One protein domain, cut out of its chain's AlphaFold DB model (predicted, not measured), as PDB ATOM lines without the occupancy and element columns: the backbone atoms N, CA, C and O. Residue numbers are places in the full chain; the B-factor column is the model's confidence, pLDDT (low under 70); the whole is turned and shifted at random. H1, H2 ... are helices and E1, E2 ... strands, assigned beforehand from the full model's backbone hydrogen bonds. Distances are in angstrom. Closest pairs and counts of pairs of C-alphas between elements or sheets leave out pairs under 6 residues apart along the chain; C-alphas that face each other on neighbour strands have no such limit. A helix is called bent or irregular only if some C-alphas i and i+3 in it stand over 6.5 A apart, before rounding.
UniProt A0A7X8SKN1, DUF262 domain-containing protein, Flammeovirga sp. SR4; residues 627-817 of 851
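This is residues 627 to 817 of the 851 residues of the protein "DUF262 domain-containing protein" of Flammeovirga sp. SR4 (UniProt A0A7X8SKN1). The small hairpin of E1 and E2 lies between H1 and H2, and beyond it H3 packs across E4, over part of one face of a three-strand sheet, E3 E4 E5, at one end of the domain. At the other end H6 crosses H1, and the small hairpin of E6 and E7 sits beside the short H5; H4 runs from H1 past H3. The printed part has 191 residues with six named helices and seven named strands, in the order H1 E1 E2 H2 H3 H4 E3 E4 E5 H5 E6 E7 H6, a mixed class of helices and strands. The largest sheet has the order E3, E4, E5 and is antiparallel, a meander, each strand the antiparallel neighbour of the one before. The whole is compact, with a radius of gyration of the C-alphas of 16.4 A, and rounded, with spans of 47 by 44 by 32 A.

Look first at the largest sheet: E3 is residues 755 to 757, E4 is residues 764 to 769, 15.5 A long, and E5 is residues 772 to 776, 11.1 A. Find C-alpha 764, where E4 begins, at (124.138, 75.837, 11.667). H3, residues 715 to 724, is 14.1 A long and only just irregular: C-alphas 717 and 720 are 6.8 A apart. H4 is residues 728 to 744, 24.3 A, and H2 is residues 704 to 710. Go back to E1, residues 678 to 682, 12.9 A, and E2, residues 699 to 703, 13.8 A. H1, residues 639 to 655, begins at C-alpha 639 at (127.337, 85.780, 39.908) and is 24.3 A long. Past the sheet come H5, residues 788 to 791, E6, residues 793 to 795, and E7, residues 802 to 805. H6, residues 807 to 817, is 15.1 A long and ends at C-alpha 817 at (125.657, 69.728, 49.676).

In the sheet E3 E4 E5, look for N 757 and O 764, 2.9 A apart, between E3 and E4, and N 772 and O 769, 3.3 A, between E4 and E5; both are within hydrogen-bond range. The pairing is staggered: E4 pairs with E3 over residues 764 to 766 and with E5 over residues 766 to 769. H3 is on this sheet at a height of 8.1 A, two layers, a helix on one face of a sheet; it lies over E4 and runs across the strands, at 82 degrees on the local plane. H3 touches H4 through residues 730 to 734 of H4 alone, closest at the C-alphas of Leu 722 and Asn 730, 5.4 A, at a steep tilt of 49 degrees, opposite ways. H2 and H3 touch as a helical hairpin, closest at the C-alphas of Ala 710 and Lys 718, 5.1 A, at 37 degrees, only just steep. E1 and E2 form an antiparallel hairpin, with N 679 and O 702 at 2.8 A. The closest C-alphas of H1 and E2 are those of Ser 645 and Thr 700, 5.4 A. H1 touches H6 at the C-alphas of His 648 and Lys 812, their closest, 6.1 A, about perpendicular at 85 degrees. H5 touches H6, closest at the C-alphas of Tyr 790 and Glu 807, 5.1 A. E6 and E7 are an antiparallel hairpin, with N 803 and O 794 at 2.8 A. In H1, H2, H4 and H6 every O i to N i+4 pair is within hydrogen-bond range; H3 has 4 of 6, and H5 is too short for such a pair.

The C-alphas farthest apart, those of Tyr 635 and Gly 771, are 48.8 A apart. The printed part has no cut. The long links are H1 to E1, E1 to E2 and E5 to H5. The mean pLDDT of the printed part is 75.6; find values under 70 in, among others, residues 630 to 638, 657 to 668 and 767 to 784.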
ATOM      1  N   PHE A 627     115.878  76.042  44.604       83.00
ATOM      2  CA  PHE A 627     115.881  75.607  43.203       83.00
ATOM      3  C   PHE A 627     114.470  75.371  42.626       83.00
ATOM      4  O   PHE A 627     114.310  75.460  41.407       83.00
ATOM      5  N   ILE A 628     113.462  75.099  43.467       80.81
ATOM      6  CA  ILE A 628     112.057  74.869  43.071       80.81
ATOM      7  C   ILE A 628     111.279  76.183  42.940       80.81
ATOM      8  O   ILE A 628     110.589  76.391  41.941       80.81
ATOM      9  N   ASP A 629     111.385  77.062  43.935       72.12
ATOM     10  CA  ASP A 629     110.477  78.202  44.106       72.12
ATOM     11  C   ASP A 629     110.869  79.412  43.243       72.12
ATOM     12  O   ASP A 629     110.116  80.374  43.136       72.12
ATOM     13  N   SER A 630     112.043  79.391  42.594       63.75
ATOM     14  CA  SER A 630     112.666  80.558  41.929       63.75
ATOM     15  C   SER A 630     112.844  81.802  42.812       63.75
ATOM     16  O   SER A 630     113.265  82.845  42.316       63.75
ATOM     17  N   ASP A 631     112.609  81.666  44.121       54.75
ATOM     18  CA  ASP A 631     112.787  82.686  45.160       54.75
ATOM     19  C   ASP A 631     114.254  83.026  45.436       54.75
ATOM     20  O   ASP A 631     114.553  83.933  46.219       54.75
ATOM     21  N   ILE A 632     115.193  82.347  44.765       60.25
ATOM     22  CA  ILE A 632     116.533  82.900  44.601       60.25
ATOM     23  C   ILE A 632     116.330  84.165  43.786       60.25
ATOM     24  O   ILE A 632     116.235  84.123  42.559       60.25
ATOM     25  N   ASP A 633     116.201  85.292  44.483       50.44
ATOM     26  CA  ASP A 633     116.029  86.576  43.849       50.44
ATOM     27  C   ASP A 633     117.327  86.905  43.131       50.44
ATOM     28  O   ASP A 633     118.287  87.501  43.632       50.44
ATOM     29  N   PHE A 634     117.349  86.435  41.900       55.97
ATOM     30  CA  PHE A 634     118.407  86.541  40.942       55.97
ATOM     31  C   PHE A 634     118.477  88.043  40.524       55.97
ATOM     32  O   PHE A 634     118.840  88.357  39.412       55.97
ATOM     33  N   TYR A 635     118.147  89.061  41.341       42.62
ATOM     34  CA  TYR A 635     118.760  90.409  41.208       42.62
ATOM     35  C   TYR A 635     120.299  90.276  41.223       42.62
ATOM     36  O   TYR A 635     121.018  90.961  40.496       42.62
ATOM     37  N   SER A 636     120.756  89.255  41.954       49.91
ATOM     38  CA  SER A 636     122.039  88.541  41.968       49.91
ATOM     39  C   SER A 636     122.331  87.683  40.709       49.91
ATOM     40  O   SER A 636     123.210  86.818  40.742       49.91
ATOM     41  N   ARG A 637     121.624  87.931  39.584       53.84
ATOM     42  CA  ARG A 637     121.347  86.967  38.490       53.84
ATOM     43  C   ARG A 637     122.592  86.322  37.862       53.84
ATOM     44  O   ARG A 637     122.551  85.220  37.322       53.84
ATOM     45  N   GLY A 638     123.677  87.085  37.838       67.88
ATOM     46  CA  GLY A 638     124.908  86.716  37.152       67.88
ATOM     47  C   GLY A 638     125.824  85.866  38.018       67.88
ATOM     48  O   GLY A 638     126.228  84.791  37.606       67.88
ATOM     49  N   GLU A 639     126.161  86.324  39.222       79.69
ATOM     50  CA  GLU A 639     127.337  85.780  39.908       79.69
ATOM     51  C   GLU A 639     127.096  84.414  40.545       79.69
ATOM     52  O   GLU A 639     127.871  83.502  40.287       79.69
ATOM     53  N   LEU A 640     126.004  84.213  41.293       82.12
ATOM     54  CA  LEU A 640     125.725  82.897  41.888       82.12
ATOM     55  C   LEU A 640     125.439  81.839  40.817       82.12
ATOM     56  O   LEU A 640     125.988  80.742  40.878       82.12
ATOM     57  N   GLY A 641     124.637  82.178  39.801       83.00
ATOM     58  CA  GLY A 641     124.372  81.280  38.673       83.00
ATOM     59  C   GLY A 641     125.640  80.904  37.908       83.00
ATOM     60  O   GLY A 641     125.806  79.747  37.518       83.00
ATOM     61  N   ARG A 642     126.566  81.856  37.747       86.00
ATOM     62  CA  ARG A 642     127.880  81.619  37.146       86.00
ATOM     63  C   ARG A 642     128.739  80.715  38.019       86.00
ATOM     64  O   ARG A 642     129.213  79.714  37.507       86.00
ATOM     65  N   ILE A 643     128.875  81.005  39.316       88.81
ATOM     66  CA  ILE A 643     129.642  80.180  40.266       88.81
ATOM     67  C   ILE A 643     129.131  78.737  40.254       88.81
ATOM     68  O   ILE A 643     129.919  77.812  40.088       88.81
ATOM     69  N   ILE A 644     127.813  78.539  40.343       89.94
ATOM     70  CA  ILE A 644     127.191  77.207  40.288       89.94
ATOM     71  C   ILE A 644     127.459  76.522  38.939       89.94
ATOM     72  O   ILE A 644     127.702  75.319  38.906       89.94
ATOM     73  N   SER A 645     127.450  77.264  37.828       90.25
ATOM     74  CA  SER A 645     127.759  76.705  36.502       90.25
ATOM     75  C   SER A 645     129.239  76.332  36.351       90.25
ATOM     76  O   SER A 645     129.532  75.288  35.780       90.25
ATOM     77  N   ILE A 646     130.161  77.137  36.896       89.88
ATOM     78  CA  ILE A 646     131.605  76.845  36.943       89.88
ATOM     79  C   ILE A 646     131.857  75.589  37.782       89.88
ATOM     80  O   ILE A 646     132.571  74.689  37.350       89.88
ATOM     81  N   LEU A 647     131.223  75.499  38.953       92.81
ATOM     82  CA  LEU A 647     131.277  74.320  39.815       92.81
ATOM     83  C   LEU A 647     130.742  73.077  39.101       92.81
ATOM     84  O   LEU A 647     131.352  72.018  39.170       92.81
ATOM     85  N   HIS A 648     129.625  73.189  38.384       93.12
ATOM     86  CA  HIS A 648     129.067  72.057  37.644       93.12
ATOM     87  C   HIS A 648     129.969  71.618  36.494       93.12
ATOM     88  O   HIS A 648     130.195  70.425  36.312       93.12
ATOM     89  N   GLU A 649     130.537  72.567  35.756       90.38
ATOM     90  CA  GLU A 649     131.531  72.279  34.725       90.38
ATOM     91  C   GLU A 649     132.751  71.556  35.309       90.38
ATOM     92  O   GLU A 649     133.192  70.542  34.769       90.38
ATOM     93  N   GLY A 650     133.259  72.034  36.442       89.50
ATOM     94  CA  GLY A 650     134.372  71.414  37.144       89.50
ATOM     95  C   GLY A 650     134.055  70.019  37.685       89.50
ATOM     96  O   GLY A 650     134.851  69.102  37.517       89.50
ATOM     97  N   PHE A 651     132.849  69.811  38.224       92.38
ATOM     98  CA  PHE A 651     132.343  68.495  38.625       92.38
ATOM     99  C   PHE A 651     132.308  67.512  37.451       92.38
ATOM    100  O   PHE A 651     132.696  66.352  37.594       92.38
ATOM    101  N   LEU A 652     131.844  67.955  36.279       89.56
ATOM    102  CA  LEU A 652     131.816  67.114  35.083       89.56
ATOM    103  C   LEU A 652     133.230  66.767  34.610       89.56
ATOM    104  O   LEU A 652     133.447  65.631  34.199       89.56
ATOM    105  N   ARG A 653     134.176  67.710  34.693       85.00
ATOM    106  CA  ARG A 653     135.591  67.488  34.346       85.00
ATOM    107  C   ARG A 653     136.273  66.526  35.306       85.00
ATOM    108  O   ARG A 653     136.939  65.609  34.858       85.00
ATOM    109  N   PHE A 654     136.051  66.701  36.606       86.06
ATOM    110  CA  PHE A 654     136.636  65.853  37.641       86.06
ATOM    111  C   PHE A 654     136.190  64.386  37.526       86.06
ATOM    112  O   PHE A 654     136.950  63.490  37.867       86.06
ATOM    113  N   ASN A 655     134.966  64.126  37.045       85.50
ATOM    114  CA  ASN A 655     134.411  62.767  36.966       85.50
ATOM    115  C   ASN A 655     134.493  62.103  35.576       85.50
ATOM    116  O   ASN A 655     134.148  60.928  35.467       85.50
ATOM    117  N   ASN A 656     134.885  62.811  34.510       74.19
ATOM    118  CA  ASN A 656     134.938  62.256  33.150       74.19
ATOM    119  C   ASN A 656     136.381  62.175  32.638       74.19
ATOM    120  O   ASN A 656     136.827  63.053  31.904       74.19
ATOM    121  N   ASP A 657     137.071  61.087  32.979       53.94
ATOM    122  CA  ASP A 657     138.503  60.913  32.701       53.94
ATOM    123  C   ASP A 657     138.853  60.450  31.270       53.94
ATOM    124  O   ASP A 657     140.018  60.535  30.908       53.94
ATOM    125  N   ASN A 658     137.920  59.950  30.434       54.16
ATOM    126  CA  ASN A 658     138.316  59.180  29.229       54.16
ATOM    127  C   ASN A 658     137.717  59.575  27.856       54.16
ATOM    128  O   ASN A 658     138.426  59.445  26.862       54.16
ATOM    129  N   ASP A 659     136.495  60.111  27.731       49.41
ATOM    130  CA  ASP A 659     135.885  60.330  26.390       49.41
ATOM    131  C   ASP A 659     136.096  61.741  25.793       49.41
ATOM    132  O   ASP A 659     135.831  61.983  24.616       49.41
ATOM    133  N   PHE A 660     136.582  62.704  26.584       44.84
ATOM    134  CA  PHE A 660     136.508  64.137  26.251       44.84
ATOM    135  C   PHE A 660     137.782  64.952  26.545       44.84
ATOM    136  O   PHE A 660     137.784  66.169  26.341       44.84
ATOM    137  N   ASN A 661     138.891  64.311  26.929       41.72
ATOM    138  CA  ASN A 661     140.182  64.962  27.230       41.72
ATOM    139  C   ASN A 661     140.805  65.761  26.063       41.72
ATOM    140  O   ASN A 661     141.873  66.350  26.203       41.72
ATOM    141  N   LYS A 662     140.140  65.818  24.902       48.69
ATOM    142  CA  LYS A 662     140.514  66.645  23.746       48.69
ATOM    143  C   LYS A 662     139.865  68.039  23.739       48.69
ATOM    144  O   LYS A 662     140.258  68.872  22.928       48.69
ATOM    145  N   LEU A 663     138.874  68.313  24.595       54.53
ATOM    146  CA  LEU A 663     138.130  69.581  24.609       54.53
ATOM    147  C   LEU A 663     138.635  70.509  25.712       54.53
ATOM    148  O   LEU A 663     138.134  70.531  26.840       54.53
ATOM    149  N   LYS A 664     139.644  71.297  25.348       60.41
ATOM    150  CA  LYS A 664     140.113  72.435  26.135       60.41
ATOM    151  C   LYS A 664     139.231  73.651  25.841       60.41
ATOM    152  O   LYS A 664     139.117  73.977  24.666       60.41
ATOM    153  N   PRO A 665     138.604  74.292  26.841       61.28
ATOM    154  CA  PRO A 665     138.075  75.647  26.755       61.28
ATOM    155  C   PRO A 665     139.057  76.617  26.097       61.28
ATOM    156  O   PRO A 665     140.208  76.715  26.498       61.28
ATOM    157  N   ASP A 666     138.574  77.354  25.108       58.94
ATOM    158  CA  ASP A 666     139.253  78.386  24.326       58.94
ATOM    159  C   ASP A 666     139.160  79.746  25.021       58.94
ATOM    160  O   ASP A 666     139.585  80.767  24.485       58.94
ATOM    161  N   PHE A 667     138.570  79.759  26.214       62.00
ATOM    162  CA  PHE A 667     138.481  80.895  27.105       62.00
ATOM    163  C   PHE A 667     138.612  80.426  28.550       62.00
ATOM    164  O   PHE A 667     138.177  79.332  28.924       62.00
ATOM    165  N   ASN A 668     139.192  81.289  29.376       69.69
ATOM    166  CA  ASN A 668     139.313  81.038  30.797       69.69
ATOM    167  C   ASN A 668     137.930  81.177  31.465       69.69
ATOM    168  O   ASN A 668     137.353  82.262  31.523       69.69
ATOM    169  N   ILE A 669     137.423  80.058  31.985       76.75
ATOM    170  CA  ILE A 669     136.102  79.922  32.621       76.75
ATOM    171  C   ILE A 669     135.974  80.752  33.912       76.75
ATOM    172  O   ILE A 669     134.859  81.025  34.358       76.75
ATOM    173  N   ILE A 670     137.095  81.148  34.515       75.00
ATOM    174  CA  ILE A 670     137.148  81.889  35.781       75.00
ATOM    175  C   ILE A 670     137.624  83.337  35.561       75.00
ATOM    176  O   ILE A 670     137.427  84.172  36.434       75.00
ATOM    177  N   CYS A 671     138.183  83.665  34.388       68.19
ATOM    178  CA  CYS A 671     138.644  85.017  34.056       68.19
ATOM    179  C   CYS A 671     137.489  86.003  33.897       68.19
ATOM    180  O   CYS A 671     136.385  85.646  33.501       68.19
ATOM    181  N   ASP A 672     137.779  87.275  34.146       64.62
ATOM    182  CA  ASP A 672     136.784  88.334  34.220       64.62
ATOM    183  C   ASP A 672     137.012  89.473  33.216       64.62
ATOM    184  O   ASP A 672     136.334  90.500  33.291       64.62
ATOM    185  N   GLU A 673     137.928  89.298  32.256       58.50
ATOM    186  CA  GLU A 673     138.358  90.369  31.355       58.50
ATOM    187  C   GLU A 673     138.034  90.134  29.870       58.50
ATOM    188  O   GLU A 673     138.087  89.028  29.325       58.50
ATOM    189  N   GLY A 674     137.728  91.240  29.184       61.62
ATOM    190  CA  GLY A 674     137.663  91.304  27.725       61.62
ATOM    191  C   GLY A 674     136.520  90.510  27.081       61.62
ATOM    192  O   GLY A 674     135.400  90.435  27.595       61.62
ATOM    193  N   GLU A 675     136.788  89.983  25.885       60.53
ATOM    194  CA  GLU A 675     135.852  89.165  25.095       60.53
ATOM    195  C   GLU A 675     135.783  87.702  25.560       60.53
ATOM    196  O   GLU A 675     134.878  86.964  25.155       60.53
ATOM    197  N   LEU A 676     136.717  87.303  26.428       63.25
ATOM    198  CA  LEU A 676     136.835  85.963  26.998       63.25
ATOM    199  C   LEU A 676     136.001  85.791  28.276       63.25
ATOM    200  O   LEU A 676     135.873  84.671  28.761       63.25
ATOM    201  N   GLU A 677     135.392  86.868  28.787       74.38
ATOM    202  CA  GLU A 677     134.568  86.837  29.997       74.38
ATOM    203  C   GLU A 677     133.420  85.796  29.879       74.38
ATOM    204  O   GLU A 677     132.620  85.856  28.933       74.38
ATOM    205  N   PRO A 678     133.286  84.867  30.844       79.75
ATOM    206  CA  PRO A 678     132.203  83.901  30.937       79.75
ATOM    207  C   PRO A 678     130.927  84.607  31.404       79.75
ATOM    208  O   PRO A 678     130.841  85.143  32.512       79.75
ATOM    209  N   GLN A 679     129.899  84.585  30.565       84.62
ATOM    210  CA  GLN A 679     128.603  85.182  30.857       84.62
ATOM    211  C   GLN A 679     127.538  84.113  31.034       84.62
ATOM    212  O   GLN A 679     127.507  83.129  30.298       84.62
ATOM    213  N   VAL A 680     126.644  84.330  31.998       86.69
ATOM    214  CA  VAL A 680     125.507  83.436  32.229       86.69
ATOM    215  C   VAL A 680     124.572  83.455  31.021       86.69
ATOM    216  O   VAL A 680     124.078  84.510  30.623       86.69
ATOM    217  N   GLU A 681     124.282  82.270  30.499       86.50
ATOM    218  CA  GLU A 681     123.319  82.002  29.431       86.50
ATOM    219  C   GLU A 681     122.188  81.114  29.975       86.50
ATOM    220  O   GLU A 681     122.363  80.368  30.938       86.50
ATOM    221  N   HIS A 682     120.999  81.230  29.383       85.31
ATOM    222  CA  HIS A 682     119.812  80.483  29.769       85.31
ATOM    223  C   HIS A 682     119.388  79.525  28.645       85.31
ATOM    224  O   HIS A 682     119.215  79.911  27.486       85.31
ATOM    225  N   ILE A 683     119.128  78.276  29.016       83.69
ATOM    226  CA  ILE A 683     118.837  77.159  28.114       83.69
ATOM    227  C   ILE A 683     117.323  76.939  28.012       83.69
ATOM    228  O   ILE A 683     116.801  75.865  28.284       83.69
ATOM    229  N   TYR A 684     116.581  77.984  27.656       79.44
ATOM    230  CA  TYR A 684     115.166  77.860  27.305       79.44
ATOM    231  C   TYR A 684     114.788  78.876  26.222       79.44
ATOM    232  O   TYR A 684     115.502  79.867  26.027       79.44
ATOM    233  N   PRO A 685     113.678  78.671  25.493       71.62
ATOM    234  CA  PRO A 685     113.293  79.553  24.403       71.62
ATOM    235  C   PRO A 685     112.611  80.789  24.986       71.62
ATOM    236  O   PRO A 685     111.512  80.733  25.542       71.62
ATOM    237  N   GLN A 686     113.300  81.919  24.886       69.12
ATOM    238  CA  GLN A 686     112.915  83.139  25.589       69.12
ATOM    239  C   GLN A 686     111.673  83.827  24.999       69.12
ATOM    240  O   GLN A 686     111.049  84.646  25.672       69.12
ATOM    241  N   SER A 687     111.280  83.461  23.774       59.62
ATOM    242  CA  SER A 687     110.070  83.936  23.095       59.62
ATOM    243  C   SER A 687     108.773  83.435  23.737       59.62
ATOM    244  O   SER A 687     107.749  84.102  23.608       59.62
ATOM    245  N   LYS A 688     108.794  82.290  24.439       62.22
ATOM    246  CA  LYS A 688     107.564  81.597  24.859       62.22
ATOM    247  C   LYS A 688     107.227  81.688  26.346       62.22
ATOM    248  O   LYS A 688     106.056  81.541  26.682       62.22
ATOM    249  N   ASN A 689     108.188  81.920  27.251       65.12
ATOM    250  CA  ASN A 689     107.856  82.007  28.680       65.12
ATOM    251  C   ASN A 689     108.889  82.765  29.537       65.12
ATOM    252  O   ASN A 689     109.853  82.183  30.034       65.12
ATOM    253  N   LYS A 690     108.671  84.072  29.758       65.62
ATOM    254  CA  LYS A 690     109.538  84.902  30.619       65.62
ATOM    255  C   LYS A 690     109.564  84.437  32.082       65.62
ATOM    256  O   LYS A 690     110.532  84.747  32.773       65.62
ATOM    257  N   SER A 691     108.548  83.701  32.548       68.94
ATOM    258  CA  SER A 691     108.473  83.241  33.941       68.94
ATOM    259  C   SER A 691     109.510  82.172  34.279       68.94
ATOM    260  O   SER A 691     109.840  82.014  35.441       68.94
ATOM    261  N   LEU A 692     110.088  81.491  33.281       71.69
ATOM    262  CA  LEU A 692     111.132  80.477  33.472       71.69
ATOM    263  C   LEU A 692     112.553  81.067  33.521       71.69
ATOM    264  O   LEU A 692     113.546  80.336  33.514       71.69
ATOM    265  N   LYS A 693     112.686  82.395  33.553       73.00
ATOM    266  CA  LYS A 693     113.986  83.067  33.585       73.00
ATOM    267  C   LYS A 693     114.625  82.986  34.972       73.00
ATOM    268  O   LYS A 693     114.105  83.575  35.911       73.00
ATOM    269  N   GLY A 694     115.826  82.413  35.054       70.44
ATOM    270  CA  GLY A 694     116.645  82.443  36.272       70.44
ATOM    271  C   GLY A 694     116.532  81.200  37.152       70.44
ATOM    272  O   GLY A 694     117.110  81.186  38.229       70.44
ATOM    273  N   PHE A 695     115.841  80.151  36.696       80.00
ATOM    274  CA  PHE A 695     115.859  78.865  37.387       80.00
ATOM    275  C   PHE A 695     117.260  78.247  37.301       80.00
ATOM    276  O   PHE A 695     117.734  78.018  36.190       80.00
ATOM    277  N   PRO A 696     117.921  77.909  38.420       78.06
ATOM    278  CA  PRO A 696     119.315  77.459  38.406       78.06
ATOM    279  C   PRO A 696     119.594  76.304  37.444       78.06
ATOM    280  O   PRO A 696     120.657  76.241  36.826       78.06
ATOM    281  N   GLY A 697     118.618  75.413  37.285       79.94
ATOM    282  CA  GLY A 697     118.654  74.292  36.363       79.94
ATOM    283  C   GLY A 697     118.869  74.660  34.903       79.94
ATOM    284  O   GLY A 697     119.647  74.008  34.221       79.94
ATOM    285  N   ASN A 698     118.275  75.755  34.429       83.94
ATOM    286  CA  ASN A 698     118.420  76.182  33.037       83.94
ATOM    287  C   ASN A 698     119.591  77.143  32.796       83.94
ATOM    288  O   ASN A 698     119.731  77.643  31.681       83.94
ATOM    289  N   LEU A 699     120.414  77.413  33.811       86.94
ATOM    290  CA  LEU A 699     121.574  78.287  33.681       86.94
ATOM    291  C   LEU A 699     122.818  77.520  33.247       86.94
ATOM    292  O   LEU A 699     123.090  76.408  33.710       86.94
ATOM    293  N   THR A 700     123.594  78.173  32.396       89.06
ATOM    294  CA  THR A 700     124.941  77.776  31.999       89.06
ATOM    295  C   THR A 700     125.782  79.022  31.736       89.06
ATOM    296  O   THR A 700     125.351  80.138  32.023       89.06
ATOM    297  N   ILE A 701     126.978  78.853  31.181       88.50
ATOM    298  CA  ILE A 701     127.863  79.940  30.778       88.50
ATOM    299  C   ILE A 701     128.294  79.806  29.312       88.50
ATOM    300  O   ILE A 701     128.423  78.710  28.764       88.50
ATOM    301  N   LEU A 702     128.524  80.949  28.674       86.56
ATOM    302  CA  LEU A 702     129.128  81.083  27.351       86.56
ATOM    303  C   LEU A 702     130.141  82.226  27.384       86.56
ATOM    304  O   LEU A 702     129.935  83.216  28.085       86.56
ATOM    305  N   LYS A 703     131.197  82.143  26.568       83.06
ATOM    306  CA  LYS A 703     132.062  83.307  26.337       83.06
ATOM    307  C   LYS A 703     131.238  84.475  25.802       83.06
ATOM    308  O   LYS A 703     130.356  84.276  24.960       83.06
ATOM    309  N   LYS A 704     131.532  85.688  26.261       83.19
ATOM    310  CA  LYS A 704     130.793  86.927  25.968       83.19
ATOM    311  C   LYS A 704     130.402  87.100  24.504       83.19
ATOM    312  O   LYS A 704     129.258  87.434  24.207       83.19
ATOM    313  N   LEU A 705     131.316  86.812  23.580       80.94
ATOM    314  CA  LEU A 705     131.052  86.917  22.144       80.94
ATOM    315  C   LEU A 705     130.007  85.899  21.652       80.94
ATOM    316  O   LEU A 705     129.155  86.235  20.829       80.94
ATOM    317  N   HIS A 706     130.036  84.662  22.157       83.81
ATOM    318  CA  HIS A 706     129.019  83.651  21.850       83.81
ATOM    319  C   HIS A 706     127.697  83.959  22.542       83.81
ATOM    320  O   HIS A 706     126.661  83.876  21.891       83.81
ATOM    321  N   ASN A 707     127.733  84.386  23.805       86.38
ATOM    322  CA  ASN A 707     126.544  84.800  24.545       86.38
ATOM    323  C   ASN A 707     125.830  85.972  23.847       86.38
ATOM    324  O   ASN A 707     124.618  85.955  23.673       86.38
ATOM    325  N   GLY A 708     126.581  86.958  23.344       83.94
ATOM    326  CA  GLY A 708     126.025  88.079  22.580       83.94
ATOM    327  C   GLY A 708     125.387  87.667  21.246       83.94
ATOM    328  O   GLY A 708     124.403  88.275  20.826       83.94
ATOM    329  N   LYS A 709     125.912  86.625  20.585       82.50
ATOM    330  CA  LYS A 709     125.352  86.084  19.332       82.50
ATOM    331  C   LYS A 709     124.137  85.185  19.567       82.50
ATOM    332  O   LYS A 709     123.147  85.329  18.855       82.50
ATOM    333  N   ALA A 710     124.211  84.302  20.563       82.69
ATOM    334  CA  ALA A 710     123.109  83.453  21.008       82.69
ATOM    335  C   ALA A 710     121.938  84.308  21.509       82.69
ATOM    336  O   ALA A 710     120.787  84.092  21.127       82.69
ATOM    337  N   GLY A 711     122.246  85.324  22.315       78.56
ATOM    338  CA  GLY A 711     121.330  86.353  22.780       78.56
ATOM    339  C   GLY A 711     120.020  85.789  23.319       78.56
ATOM    340  O   GLY A 711     119.946  84.723  23.926       78.56
ATOM    341  N   ASN A 712     118.931  86.493  23.042       79.69
ATOM    342  CA  ASN A 712     117.604  86.107  23.509       79.69
ATOM    343  C   ASN A 712     116.852  85.200  22.522       79.69
ATOM    344  O   ASN A 712     115.627  85.251  22.417       79.69
ATOM    345  N   GLN A 713     117.591  84.400  21.749       79.06
ATOM    346  CA  GLN A 713     117.018  83.545  20.717       79.06
ATOM    347  C   GLN A 713     116.360  82.284  21.299       79.06
ATOM    348  O   GLN A 713     116.499  81.945  22.476       79.06
ATOM    349  N   GLU A 714     115.622  81.573  20.452       78.25
ATOM    350  CA  GLU A 714     115.106  80.252  20.796       78.25
ATOM    351  C   GLU A 714     116.245  79.240  20.932       78.25
ATOM    352  O   GLU A 714     117.264  79.354  20.252       78.25
ATOM    353  N   PHE A 715     116.062  78.238  21.798       81.19
ATOM    354  CA  PHE A 715     117.103  77.261  22.127       81.19
ATOM    355  C   PHE A 715     117.758  76.639  20.883       81.19
ATOM    356  O   PHE A 715     118.980  76.561  20.824       81.19
ATOM    357  N   PHE A 716     116.984  76.290  19.852       75.88
ATOM    358  CA  PHE A 716     117.523  75.682  18.631       75.88
ATOM    359  C   PHE A 716     118.525  76.578  17.884       75.88
ATOM    360  O   PHE A 716     119.484  76.073  17.307       75.88
ATOM    361  N   LYS A 717     118.355  77.909  17.932       77.75
ATOM    362  CA  LYS A 717     119.306  78.868  17.342       77.75
ATOM    363  C   LYS A 717     120.577  78.992  18.180       77.75
ATOM    364  O   LYS A 717     121.619  79.397  17.677       77.75
ATOM    365  N   LYS A 718     120.498  78.612  19.459       83.06
ATOM    366  CA  LYS A 718     121.622  78.597  20.399       83.06
ATOM    367  C   LYS A 718     122.421  77.302  20.364       83.06
ATOM    368  O   LYS A 718     123.579  77.320  20.769       83.06
ATOM    369  N   ILE A 719     121.838  76.200  19.878       83.12
ATOM    370  CA  ILE A 719     122.476  74.875  19.843       83.12
ATOM    371  C   ILE A 719     123.864  74.937  19.198       83.12
ATOM    372  O   ILE A 719     124.794  74.353  19.740       83.12
ATOM    373  N   SER A 720     124.039  75.673  18.095       81.19
ATOM    374  CA  SER A 720     125.345  75.780  17.436       81.19
ATOM    375  C   SER A 720     126.392  76.476  18.314       81.19
ATOM    376  O   SER A 720     127.530  76.021  18.366       81.19
ATOM    377  N   TYR A 721     126.018  77.521  19.060       86.00
ATOM    378  CA  TYR A 721     126.910  78.207  20.004       86.00
ATOM    379  C   TYR A 721     127.200  77.378  21.263       86.00
ATOM    380  O   TYR A 721     128.330  77.380  21.749       86.00
ATOM    381  N   LEU A 722     126.199  76.661  21.783       86.31
ATOM    382  CA  LEU A 722     126.336  75.782  22.949       86.31
ATOM    383  C   LEU A 722     127.176  74.540  22.617       86.31
ATOM    384  O   LEU A 722     128.036  74.157  23.404       86.31
ATOM    385  N   TRP A 723     126.980  73.941  21.442       82.75
ATOM    386  CA  TRP A 723     127.766  72.796  20.977       82.75
ATOM    387  C   TRP A 723     129.217  73.173  20.679       82.75
ATOM    388  O   TRP A 723     130.143  72.445  21.036       82.75
ATOM    389  N   ASP A 724     129.413  74.331  20.045       80.12
ATOM    390  CA  ASP A 724     130.749  74.864  19.790       80.12
ATOM    391  C   ASP A 724     131.472  75.274  21.070       80.12
ATOM    392  O   ASP A 724     132.698  75.282  21.107       80.12
ATOM    393  N   SER A 725     130.731  75.587  22.137       79.88
ATOM    394  CA  SER A 725     131.369  75.794  23.425       79.88
ATOM    395  C   SER A 725     132.110  74.516  23.835       79.88
ATOM    396  O   SER A 725     131.613  73.390  23.727       79.88
ATOM    397  N   GLN A 726     133.329  74.690  24.318       76.44
ATOM    398  CA  GLN A 726     134.163  73.592  24.806       76.44
ATOM    399  C   GLN A 726     133.853  73.252  26.274       76.44
ATOM    400  O   GLN A 726     134.673  72.652  26.968       76.44
ATOM    401  N   LEU A 727     132.660  73.636  26.741       84.25
ATOM    402  CA  LEU A 727     132.151  73.309  28.064       84.25
ATOM    403  C   LEU A 727     131.370  71.999  28.025       84.25
ATOM    404  O   LEU A 727     130.459  71.818  27.206       84.25
ATOM    405  N   PHE A 728     131.692  71.108  28.955       84.94
ATOM    406  CA  PHE A 728     130.999  69.840  29.148       84.94
ATOM    407  C   PHE A 728     129.524  70.039  29.467       84.94
ATOM    408  O   PHE A 728     128.675  69.347  28.902       84.94
ATOM    409  N   LEU A 729     129.218  71.012  30.324       89.50
ATOM    410  CA  LEU A 729     127.859  71.335  30.738       89.50
ATOM    411  C   LEU A 729     126.968  71.639  29.527       89.50
ATOM    412  O   LEU A 729     125.897  71.053  29.371       89.50
ATOM    413  N   ASN A 730     127.440  72.494  28.620       90.00
ATOM    414  CA  ASN A 730     126.686  72.875  27.427       90.00
ATOM    415  C   ASN A 730     126.460  71.693  26.483       90.00
ATOM    416  O   ASN A 730     125.338  71.482  26.015       90.00
ATOM    417  N   ARG A 731     127.500  70.893  26.228       85.00
ATOM    418  CA  ARG A 731     127.399  69.717  25.352       85.00
ATOM    419  C   ARG A 731     126.478  68.651  25.922       85.00
ATOM    420  O   ARG A 731     125.667  68.108  25.176       85.00
ATOM    421  N   LYS A 732     126.551  68.393  27.231       88.31
ATOM    422  CA  LYS A 732     125.661  67.462  27.938       88.31
ATOM    423  C   LYS A 732     124.198  67.858  27.754       88.31
ATOM    424  O   LYS A 732     123.371  67.016  27.418       88.31
ATOM    425  N   ILE A 733     123.897  69.146  27.894       89.50
ATOM    426  CA  ILE A 733     122.531  69.659  27.775       89.50
ATOM    427  C   ILE A 733     122.020  69.592  26.336       89.50
ATOM    428  O   ILE A 733     120.881  69.176  26.107       89.50
ATOM    429  N   VAL A 734     122.854  69.962  25.359       86.31
ATOM    430  CA  VAL A 734     122.505  69.829  23.938       86.31
ATOM    431  C   VAL A 734     122.265  68.362  23.582       86.31
ATOM    432  O   VAL A 734     121.222  68.052  23.010       86.31
ATOM    433  N   LYS A 735     123.172  67.457  23.972       84.56
ATOM    434  CA  LYS A 735     123.060  66.017  23.698       84.56
ATOM    435  C   LYS A 735     121.773  65.423  24.274       84.56
ATOM    436  O   LYS A 735     121.025  64.810  23.526       84.56
ATOM    437  N   HIS A 736     121.463  65.695  25.545       88.88
ATOM    438  CA  HIS A 736     120.231  65.219  26.195       88.88
ATOM    439  C   HIS A 736     118.967  65.607  25.418       88.88
ATOM    440  O   HIS A 736     118.111  64.773  25.128       88.88
ATOM    441  N   ASN A 737     118.856  66.882  25.039       86.56
ATOM    442  CA  ASN A 737     117.670  67.379  24.340       86.56
ATOM    443  C   ASN A 737     117.584  66.870  22.892       86.56
ATOM    444  O   ASN A 737     116.487  66.616  22.390       86.56
ATOM    445  N   LEU A 738     118.726  66.679  22.225       81.25
ATOM    446  CA  LEU A 738     118.775  66.032  20.916       81.25
ATOM    447  C   LEU A 738     118.346  64.563  21.003       81.25
ATOM    448  O   LEU A 738     117.487  64.150  20.226       81.25
ATOM    449  N   ASP A 739     118.861  63.797  21.968       84.31
ATOM    450  CA  ASP A 739     118.500  62.388  22.176       84.31
ATOM    451  C   ASP A 739     116.982  62.209  22.326       84.31
ATOM    452  O   ASP A 739     116.381  61.345  21.681       84.31
ATOM    453  N   ILE A 740     116.331  63.068  23.117       85.00
ATOM    454  CA  ILE A 740     114.870  63.057  23.290       85.00
ATOM    455  C   ILE A 740     114.150  63.319  21.968       85.00
ATOM    456  O   ILE A 740     113.220  62.587  21.605       85.00
ATOM    457  N   PHE A 741     114.579  64.344  21.231       81.69
ATOM    458  CA  PHE A 741     113.993  64.689  19.942       81.69
ATOM    459  C   PHE A 741     114.124  63.550  18.929       81.69
ATOM    460  O   PHE A 741     113.133  63.157  18.310       81.69
ATOM    461  N   PHE A 742     115.318  62.988  18.766       79.31
ATOM    462  CA  PHE A 742     115.557  61.931  17.788       79.31
ATOM    463  C   PHE A 742     114.864  60.627  18.162       79.31
ATOM    464  O   PHE A 742     114.266  59.993  17.291       79.31
ATOM    465  N   LYS A 743     114.834  60.274  19.454       83.69
ATOM    466  CA  LYS A 743     114.078  59.119  19.950       83.69
ATOM    467  C   LYS A 743     112.588  59.250  19.636       83.69
ATOM    468  O   LYS A 743     111.990  58.301  19.131       83.69
ATOM    469  N   LYS A 744     111.992  60.427  19.870       82.81
ATOM    470  CA  LYS A 744     110.577  60.700  19.552       82.81
ATOM    471  C   LYS A 744     110.284  60.561  18.054       82.81
ATOM    472  O   LYS A 744     109.219  60.072  17.686       82.81
ATOM    473  N   ASN A 745     111.237  60.947  17.206       77.88
ATOM    474  CA  ASN A 745     111.119  60.887  15.748       77.88
ATOM    475  C   ASN A 745     111.678  59.593  15.119       77.88
ATOM    476  O   ASN A 745     111.692  59.476  13.897       77.88
ATOM    477  N   LYS A 746     112.101  58.610  15.932       81.19
ATOM    478  CA  LYS A 746     112.668  57.318  15.495       81.19
ATOM    479  C   LYS A 746     113.889  57.445  14.569       81.19
ATOM    480  O   LYS A 746     114.075  56.629  13.670       81.19
ATOM    481  N   PHE A 747     114.732  58.446  14.799       78.00
ATOM    482  CA  PHE A 747     115.988  58.628  14.074       78.00
ATOM    483  C   PHE A 747     117.169  58.042  14.857       78.00
ATOM    484  O   PHE A 747     117.212  58.145  16.084       78.00
ATOM    485  N   LYS A 748     118.139  57.460  14.143       73.75
ATOM    486  CA  LYS A 748     119.458  57.103  14.684       73.75
ATOM    487  C   LYS A 748     120.475  58.166  14.284       73.75
ATOM    488  O   LYS A 748     120.488  58.601  13.132       73.75
ATOM    489  N   VAL A 749     121.296  58.575  15.246       69.25
ATOM    490  CA  VAL A 749     122.241  59.684  15.100       69.25
ATOM    491  C   VAL A 749     123.649  59.218  15.380       69.25
ATOM    492  O   VAL A 749     123.911  58.568  16.390       69.25
ATOM    493  N   ASP A 750     124.546  59.623  14.492       71.75
ATOM    494  CA  ASP A 750     125.978  59.477  14.669       71.75
ATOM    495  C   ASP A 750     126.553  60.791  15.217       71.75
ATOM    496  O   ASP A 750     126.754  61.769  14.488       71.75
ATOM    497  N   TYR A 751     126.776  60.824  16.534       70.56
ATOM    498  CA  TYR A 751     127.305  61.995  17.235       70.56
ATOM    499  C   TYR A 751     128.729  62.366  16.798       70.56
ATOM    500  O   TYR A 751     129.108  63.533  16.923       70.56
ATOM    501  N   GLU A 752     129.508  61.419  16.265       67.56
ATOM    502  CA  GLU A 752     130.898  61.651  15.847       67.56
ATOM    503  C   GLU A 752     130.991  62.448  14.545       67.56
ATOM    504  O   GLU A 752     131.987  63.123  14.289       67.56
ATOM    505  N   LYS A 753     129.930  62.422  13.735       68.38
ATOM    506  CA  LYS A 753     129.867  63.120  12.446       68.38
ATOM    507  C   LYS A 753     129.111  64.452  12.506       68.38
ATOM    508  O   LYS A 753     128.834  65.056  11.465       68.38
ATOM    509  N   ILE A 754     128.769  64.935  13.702       72.00
ATOM    510  CA  ILE A 754     128.166  66.261  13.872       72.00
ATOM    511  C   ILE A 754     129.161  67.332  13.423       72.00
ATOM    512  O   ILE A 754     130.303  67.376  13.879       72.00
ATOM    513  N   SER A 755     128.712  68.237  12.555       72.19
ATOM    514  CA  SER A 755     129.540  69.323  12.028       72.19
ATOM    515  C   SER A 755     128.850  70.676  12.154       72.19
ATOM    516  O   SER A 755     127.624  70.789  12.178       72.19
ATOM    517  N   LEU A 756     129.657  71.730  12.242       74.56
ATOM    518  CA  LEU A 756     129.188  73.111  12.205       74.56
ATOM    519  C   LEU A 756     129.443  73.681  10.810       74.56
ATOM    520  O   LEU A 756     130.527  73.514  10.256       74.56
ATOM    521  N   THR A 757     128.458  74.381  10.252       69.00
ATOM    522  CA  THR A 757     128.577  75.061   8.951       69.00
ATOM    523  C   THR A 757     128.132  76.518   9.054       69.00
ATOM    524  O   THR A 757     127.368  76.867   9.951       69.00
ATOM    525  N   GLY A 758     128.626  77.379   8.159       65.19
ATOM    526  CA  GLY A 758     128.336  78.820   8.170       65.19
ATOM    527  C   GLY A 758     129.235  79.642   9.109       65.19
ATOM    528  O   GLY A 758     130.053  79.100   9.855       65.19
ATOM    529  N   LYS A 759     129.109  80.975   9.052       59.72
ATOM    530  CA  LYS A 759     129.868  81.934   9.880       59.72
ATOM    531  C   LYS A 759     128.917  82.891  10.607       59.72
ATOM    532  O   LYS A 759     127.863  83.253  10.100       59.72
ATOM    533  N   GLY A 760     129.314  83.353  11.793       64.06
ATOM    534  CA  GLY A 760     128.598  84.422  12.496       64.06
ATOM    535  C   GLY A 760     127.199  84.022  12.979       64.06
ATOM    536  O   GLY A 760     127.082  83.154  13.846       64.06
ATOM    537  N   LYS A 761     126.168  84.720  12.486       55.41
ATOM    538  CA  LYS A 761     124.749  84.495  12.827       55.41
ATOM    539  C   LYS A 761     124.106  83.366  12.012       55.41
ATOM    540  O   LYS A 761     123.121  82.803  12.468       55.41
ATOM    541  N   ASP A 762     124.713  82.981  10.890       60.19
ATOM    542  CA  ASP A 762     124.223  81.923   9.993       60.19
ATOM    543  C   ASP A 762     124.859  80.563  10.319       60.19
ATOM    544  O   ASP A 762     125.051  79.710   9.453       60.19
ATOM    545  N   ARG A 763     125.280  80.378  11.577       68.25
ATOM    546  CA  ARG A 763     125.986  79.178  12.021       68.25
ATOM    547  C   ARG A 763     124.991  78.066  12.347       68.25
ATOM    548  O   ARG A 763     124.225  78.180  13.304       68.25
ATOM    549  N   LEU A 764     125.066  76.967  11.603       68.75
ATOM    550  CA  LEU A 764     124.138  75.837  11.667       68.75
ATOM    551  C   LEU A 764     124.838  74.570  12.170       68.75
ATOM    552  O   LEU A 764     125.977  74.291  11.787       68.75
ATOM    553  N   LEU A 765     124.139  73.796  13.006       72.44
ATOM    554  CA  LEU A 765     124.564  72.459  13.426       72.44
ATOM    555  C   LEU A 765     123.982  71.422  12.459       72.44
ATOM    556  O   LEU A 765     122.764  71.255  12.396       72.44
ATOM    557  N   LYS A 766     124.845  70.723  11.719       71.25
ATOM    558  CA  LYS A 766     124.457  69.608  10.850       71.25
ATOM    559  C   LYS A 766     124.634  68.296  11.593       71.25
ATOM    560  O   LYS A 766     125.726  68.005  12.084       71.25
ATOM    561  N   ILE A 767     123.566  67.507  11.637       68.94
ATOM    562  CA  ILE A 767     123.574  66.191  12.268       68.94
ATOM    563  C   ILE A 767     123.252  65.143  11.197       68.94
ATOM    564  O   ILE A 767     122.192  65.221  10.567       68.94
ATOM    565  N   PRO A 768     124.149  64.175  10.971       65.38
ATOM    566  CA  PRO A 768     123.886  63.078  10.060       65.38
ATOM    567  C   PRO A 768     122.884  62.112  10.687       65.38
ATOM    568  O   PRO A 768     123.015  61.709  11.846       65.38
ATOM    569  N   ILE A 769     121.877  61.746   9.899       66.06
ATOM    570  CA  ILE A 769     120.832  60.797  10.272       66.06
ATOM    571  C   ILE A 769     121.000  59.569   9.381       66.06
ATOM    572  O   ILE A 769     121.090  59.702   8.162       66.06
ATOM    573  N   GLU A 770     121.031  58.369   9.965       61.69
ATOM    574  CA  GLU A 770     121.097  57.137   9.170       61.69
ATOM    575  C   GLU A 770     119.916  57.063   8.182       61.69
ATOM    576  O   GLU A 770     118.751  57.121   8.577       61.69
ATOM    577  N   GLY A 771     120.218  56.935   6.883       58.19
ATOM    578  CA  GLY A 771     119.218  56.764   5.822       58.19
ATOM    579  C   GLY A 771     118.630  58.051   5.218       58.19
ATOM    580  O   GLY A 771     117.706  57.949   4.411       58.19
ATOM    581  N   LYS A 772     119.138  59.245   5.562       58.44
ATOM    582  CA  LYS A 772     118.814  60.519   4.886       58.44
ATOM    583  C   LYS A 772     120.059  61.399   4.750       58.44
ATOM    584  O   LYS A 772     120.884  61.433   5.659       58.44
ATOM    585  N   ASP A 773     120.163  62.163   3.661       55.88
ATOM    586  CA  ASP A 773     121.170  63.226   3.569       55.88
ATOM    587  C   ASP A 773     120.934  64.265   4.677       55.88
ATOM    588  O   ASP A 773     119.796  64.661   4.929       55.88
ATOM    589  N   ASN A 774     122.024  64.649   5.356       57.50
ATOM    590  CA  ASN A 774     122.125  65.604   6.471       57.50
ATOM    591  C   ASN A 774     120.889  66.501   6.681       57.50
ATOM    592  O   ASN A 774     120.631  67.409   5.890       57.50
ATOM    593  N   MET A 775     120.172  66.308   7.792       60.16
ATOM    594  CA  MET A 775     119.013  67.138   8.131       60.16
ATOM    595  C   MET A 775     119.461  68.421   8.842       60.16
ATOM    596  O   MET A 775     120.205  68.368   9.824       60.16
ATOM    597  N   ASP A 776     118.984  69.577   8.374       61.75
ATOM    598  CA  ASP A 776     119.107  70.827   9.126       61.75
ATOM    599  C   ASP A 776     118.048  70.866  10.234       61.75
ATOM    600  O   ASP A 776     116.860  71.118  10.014       61.75
ATOM    601  N   ILE A 777     118.485  70.578  11.455       59.12
ATOM    602  CA  ILE A 777     117.595  70.477  12.616       59.12
ATOM    603  C   ILE A 777     117.236  71.848  13.168       59.12
ATOM    604  O   ILE A 777     116.223  71.975  13.858       59.12
ATOM    605  N   THR A 778     117.989  72.895  12.815       55.16
ATOM    606  CA  THR A 778     117.671  74.252  13.267       55.16
ATOM    607  C   THR A 778     116.302  74.713  12.770       55.16
ATOM    608  O   THR A 778     115.678  75.545  13.411       55.16
ATOM    609  N   GLN A 779     115.775  74.135  11.689       53.53
ATOM    610  CA  GLN A 779     114.442  74.467  11.178       53.53
ATOM    611  C   GLN A 779     113.329  73.533  11.690       53.53
ATOM    612  O   GLN A 779     112.154  73.837  11.512       53.53
ATOM    613  N   SER A 780     113.677  72.413  12.340       56.59
ATOM    614  CA  SER A 780     112.727  71.351  12.728       56.59
ATOM    615  C   SER A 780     112.566  71.167  14.243       56.59
ATOM    616  O   SER A 780     111.644  70.485  14.686       56.59
ATOM    617  N   PHE A 781     113.456  71.750  15.050       60.53
ATOM    618  CA  PHE A 781     113.436  71.651  16.509       60.53
ATOM    619  C   PHE A 781     112.628  72.808  17.112       60.53
ATOM    620  O   PHE A 781     113.007  73.972  16.993       60.53
ATOM    621  N   THR A 782     111.516  72.503  17.779       61.06
ATOM    622  CA  THR A 782     110.635  73.508  18.398       61.06
ATOM    623  C   THR A 782     110.777  73.520  19.923       61.06
ATOM    624  O   THR A 782     111.384  72.629  20.513       61.06
ATOM    625  N   PHE A 783     110.195  74.523  20.594       57.59
ATOM    626  CA  PHE A 783     110.088  74.559  22.066       57.59
ATOM    627  C   PHE A 783     109.533  73.259  22.664       57.59
ATOM    628  O   PHE A 783     109.999  72.841  23.716       57.59
ATOM    629  N   ASP A 784     108.588  72.603  21.985       64.69
ATOM    630  CA  ASP A 784     107.911  71.395  22.481       64.69
ATOM    631  C   ASP A 784     108.855  70.180  22.552       64.69
ATOM    632  O   ASP A 784     108.473  69.096  22.998       64.69
ATOM    633  N   ASN A 785     110.090  70.349  22.077       72.62
ATOM    634  CA  ASN A 785     111.148  69.357  22.106       72.62
ATOM    635  C   ASN A 785     112.178  69.596  23.223       72.62
ATOM    636  O   ASN A 785     113.043  68.745  23.407       72.62
ATOM    637  N   LEU A 786     112.107  70.718  23.955       82.75
ATOM    638  CA  LEU A 786     112.989  70.979  25.095       82.75
ATOM    639  C   LEU A 786     112.465  70.285  26.359       82.75
ATOM    640  O   LEU A 786     111.323  70.495  26.769       82.75
ATOM    641  N   ASP A 787     113.327  69.518  27.019       87.62
ATOM    642  CA  ASP A 787     113.002  68.806  28.251       87.62
ATOM    643  C   ASP A 787     113.150  69.709  29.486       87.62
ATOM    644  O   ASP A 787     114.200  69.792  30.132       87.62
ATOM    645  N   LEU A 788     112.070  70.422  29.808       85.38
ATOM    646  CA  LEU A 788     112.002  71.265  31.002       85.38
ATOM    647  C   LEU A 788     111.996  70.457  32.309       85.38
ATOM    648  O   LEU A 788     112.396  71.016  33.334       85.38
ATOM    649  N   GLU A 789     111.594  69.178  32.287       89.00
ATOM    650  CA  GLU A 789     111.638  68.312  33.474       89.00
ATOM    651  C   GLU A 789     113.079  67.962  33.846       89.00
ATOM    652  O   GLU A 789     113.430  68.003  35.022       89.00
ATOM    653  N   TYR A 790     113.937  67.704  32.857       90.75
ATOM    654  CA  TYR A 790     115.371  67.499  33.077       90.75
ATOM    655  C   TYR A 790     116.086  68.761  33.567       90.75
ATOM    656  O   TYR A 790     116.884  68.705  34.507       90.75
ATOM    657  N   LEU A 791     115.816  69.901  32.921       87.50
ATOM    658  CA  LEU A 791     116.512  71.154  33.211       87.50
ATOM    659  C   LEU A 791     116.090  71.734  34.559       87.50
ATOM    660  O   LEU A 791     116.934  71.961  35.424       87.50
ATOM    661  N   ILE A 792     114.795  72.002  34.727       85.69
ATOM    662  CA  ILE A 792     114.265  72.765  35.861       85.69
ATOM    663  C   ILE A 792     113.538  71.835  36.826       85.69
ATOM    664  O   ILE A 792     113.858  71.826  38.013       85.69
ATOM    665  N   GLY A 793     112.598  71.035  36.316       88.44
ATOM    666  CA  GLY A 793     111.790  70.142  37.136       88.44
ATOM    667  C   GLY A 793     110.362  69.944  36.639       88.44
ATOM    668  O   GLY A 793     109.949  70.497  35.618       88.44
ATOM    669  N   LYS A 794     109.576  69.166  37.389       88.12
ATOM    670  CA  LYS A 794     108.167  68.898  37.060       88.12
ATOM    671  C   LYS A 794     107.265  69.999  37.579       88.12
ATOM    672  O   LYS A 794     107.387  70.405  38.731       88.12
ATOM    673  N   LYS A 795     106.328  70.460  36.750       85.19
ATOM    674  CA  LYS A 795     105.320  71.455  37.137       85.19
ATOM    675  C   LYS A 795     104.072  70.807  37.722       85.19
ATOM    676  O   LYS A 795     103.716  69.682  37.379       85.19
ATOM    677  N   ASN A 796     103.368  71.548  38.573       83.19
ATOM    678  CA  ASN A 796     102.030  71.170  39.004       83.19
ATOM    679  C   ASN A 796     101.033  71.179  37.825       83.19
ATOM    680  O   ASN A 796     101.261  71.809  36.791       83.19
ATOM    681  N   LYS A 797      99.880  70.518  38.003       76.06
ATOM    682  CA  LYS A 797      98.805  70.459  36.990       76.06
ATOM    683  C   LYS A 797      98.277  71.843  36.565       76.06
ATOM    684  O   LYS A 797      97.711  71.961  35.486       76.06
ATOM    685  N   ASN A 798      98.506  72.878  37.381       73.69
ATOM    686  CA  ASN A 798      98.092  74.263  37.132       73.69
ATOM    687  C   ASN A 798      99.171  75.103  36.408       73.69
ATOM    688  O   ASN A 798      98.976  76.296  36.203       73.69
ATOM    689  N   GLY A 799     100.316  74.511  36.036       65.56
ATOM    690  CA  GLY A 799     101.331  75.089  35.144       65.56
ATOM    691  C   GLY A 799     102.248  76.179  35.722       65.56
ATOM    692  O   GLY A 799     103.215  76.569  35.052       65.56
ATOM    693  N   ASN A 800     101.993  76.648  36.946       66.25
ATOM    694  CA  ASN A 800     102.650  77.844  37.483       66.25
ATOM    695  C   ASN A 800     103.848  77.554  38.402       66.25
ATOM    696  O   ASN A 800     104.822  78.294  38.317       66.25
ATOM    697  N   ASN A 801     103.842  76.460  39.178       73.75
ATOM    698  CA  ASN A 801     104.916  76.152  40.143       73.75
ATOM    699  C   ASN A 801     105.516  74.759  39.907       73.75
ATOM    700  O   ASN A 801     104.808  73.842  39.477       73.75
ATOM    701  N   PHE A 802     106.807  74.599  40.214       80.06
ATOM    702  CA  PHE A 802     107.500  73.308  40.186       80.06
ATOM    703  C   PHE A 802     107.245  72.518  41.483       80.06
ATOM    704  O   PHE A 802     107.058  73.106  42.541       80.06
ATOM    705  N   ILE A 803     107.178  71.189  41.389       85.44
ATOM    706  CA  ILE A 803     106.918  70.263  42.511       85.44
ATOM    707  C   ILE A 803     108.039  69.239  42.714       85.44
ATOM    708  O   ILE A 803     108.129  68.630  43.773       85.44
ATOM    709  N   GLU A 804     108.891  69.041  41.708       87.94
ATOM    710  CA  GLU A 804     110.074  68.183  41.777       87.94
ATOM    711  C   GLU A 804     111.228  68.897  41.075       87.94
ATOM    712  O   GLU A 804     111.012  69.516  40.033       87.94
ATOM    713  N   VAL A 805     112.438  68.791  41.622       88.06
ATOM    714  CA  VAL A 805     113.664  69.323  41.017       88.06
ATOM    715  C   VAL A 805     114.078  68.469  39.814       88.06
ATOM    716  O   VAL A 805     114.050  67.243  39.888       88.06
ATOM    717  N   GLY A 806     114.502  69.097  38.717       90.25
ATOM    718  CA  GLY A 806     115.017  68.385  37.543       90.25
ATOM    719  C   GLY A 806     116.388  67.747  37.773       90.25
ATOM    720  O   GLY A 806     117.161  68.204  38.613       90.25
ATOM    721  N   GLU A 807     116.731  66.708  37.013       91.56
ATOM    722  CA  GLU A 807     117.989  65.956  37.189       91.56
ATOM    723  C   GLU A 807     119.246  66.835  37.091       91.56
ATOM    724  O   GLU A 807     120.155  66.719  37.915       91.56
ATOM    725  N   LEU A 808     119.289  67.784  36.151       90.00
ATOM    726  CA  LEU A 808     120.427  68.702  36.035       90.00
ATOM    727  C   LEU A 808     120.559  69.607  37.274       90.00
ATOM    728  O   LEU A 808     121.662  69.927  37.719       90.00
ATOM    729  N   SER A 809     119.424  69.998  37.853       89.88
ATOM    730  CA  SER A 809     119.375  70.751  39.106       89.88
ATOM    731  C   SER A 809     119.779  69.886  40.305       89.88
ATOM    732  O   SER A 809     120.516  70.366  41.163       89.88
ATOM    733  N   LYS A 810     119.390  68.604  40.342       91.94
ATOM    734  CA  LYS A 810     119.825  67.646  41.375       91.94
ATOM    735  C   LYS A 810     121.348  67.490  41.390       91.94
ATOM    736  O   LYS A 810     121.942  67.476  42.468       91.94
ATOM    737  N   GLU A 811     122.001  67.453  40.227       92.94
ATOM    738  CA  GLU A 811     123.471  67.444  40.143       92.94
ATOM    739  C   GLU A 811     124.098  68.708  40.750       92.94
ATOM    740  O   GLU A 811     125.016  68.611  41.563       92.94
ATOM    741  N   LYS A 812     123.571  69.895  40.421       92.00
ATOM    742  CA  LYS A 812     124.040  71.167  41.003       92.00
ATOM    743  C   LYS A 812     123.859  71.202  42.521       92.00
ATOM    744  O   LYS A 812     124.768  71.603  43.243       92.00
ATOM    745  N   ILE A 813     122.715  70.733  43.018       91.56
ATOM    746  CA  ILE A 813     122.432  70.639  44.457       91.56
ATOM    747  C   ILE A 813     123.393  69.663  45.139       91.56
ATOM    748  O   ILE A 813     123.906  69.975  46.212       91.56
ATOM    749  N   LYS A 814     123.700  68.520  44.515       93.00
ATOM    750  CA  LYS A 814     124.682  67.555  45.035       93.00
ATOM    751  C   LYS A 814     126.045  68.211  45.272       93.00
ATOM    752  O   LYS A 814     126.650  67.972  46.315       93.00
ATOM    753  N   ILE A 815     126.498  69.059  44.346       94.38
ATOM    754  CA  ILE A 815     127.754  69.809  44.494       94.38
ATOM    755  C   ILE A 815     127.675  70.775  45.683       94.38
ATOM    756  O   ILE A 815     128.611  70.861  46.468       94.38
ATOM    757  N   LEU A 816     126.547  71.468  45.861       91.88
ATOM    758  CA  LEU A 816     126.359  72.413  46.968       91.88
ATOM    759  C   LEU A 816     126.198  71.746  48.344       91.88
ATOM    760  O   LEU A 816     126.406  72.412  49.353       91.88
ATOM    761  N   LYS A 817     125.834  70.461  48.408       90.81
ATOM    762  CA  LYS A 817     125.657  69.728  49.676       90.81
ATOM    763  C   LYS A 817     126.935  69.078  50.205       90.81
ATOM    764  O   LYS A 817     127.046  68.855  51.405       90.81
TER     765      LYS A 817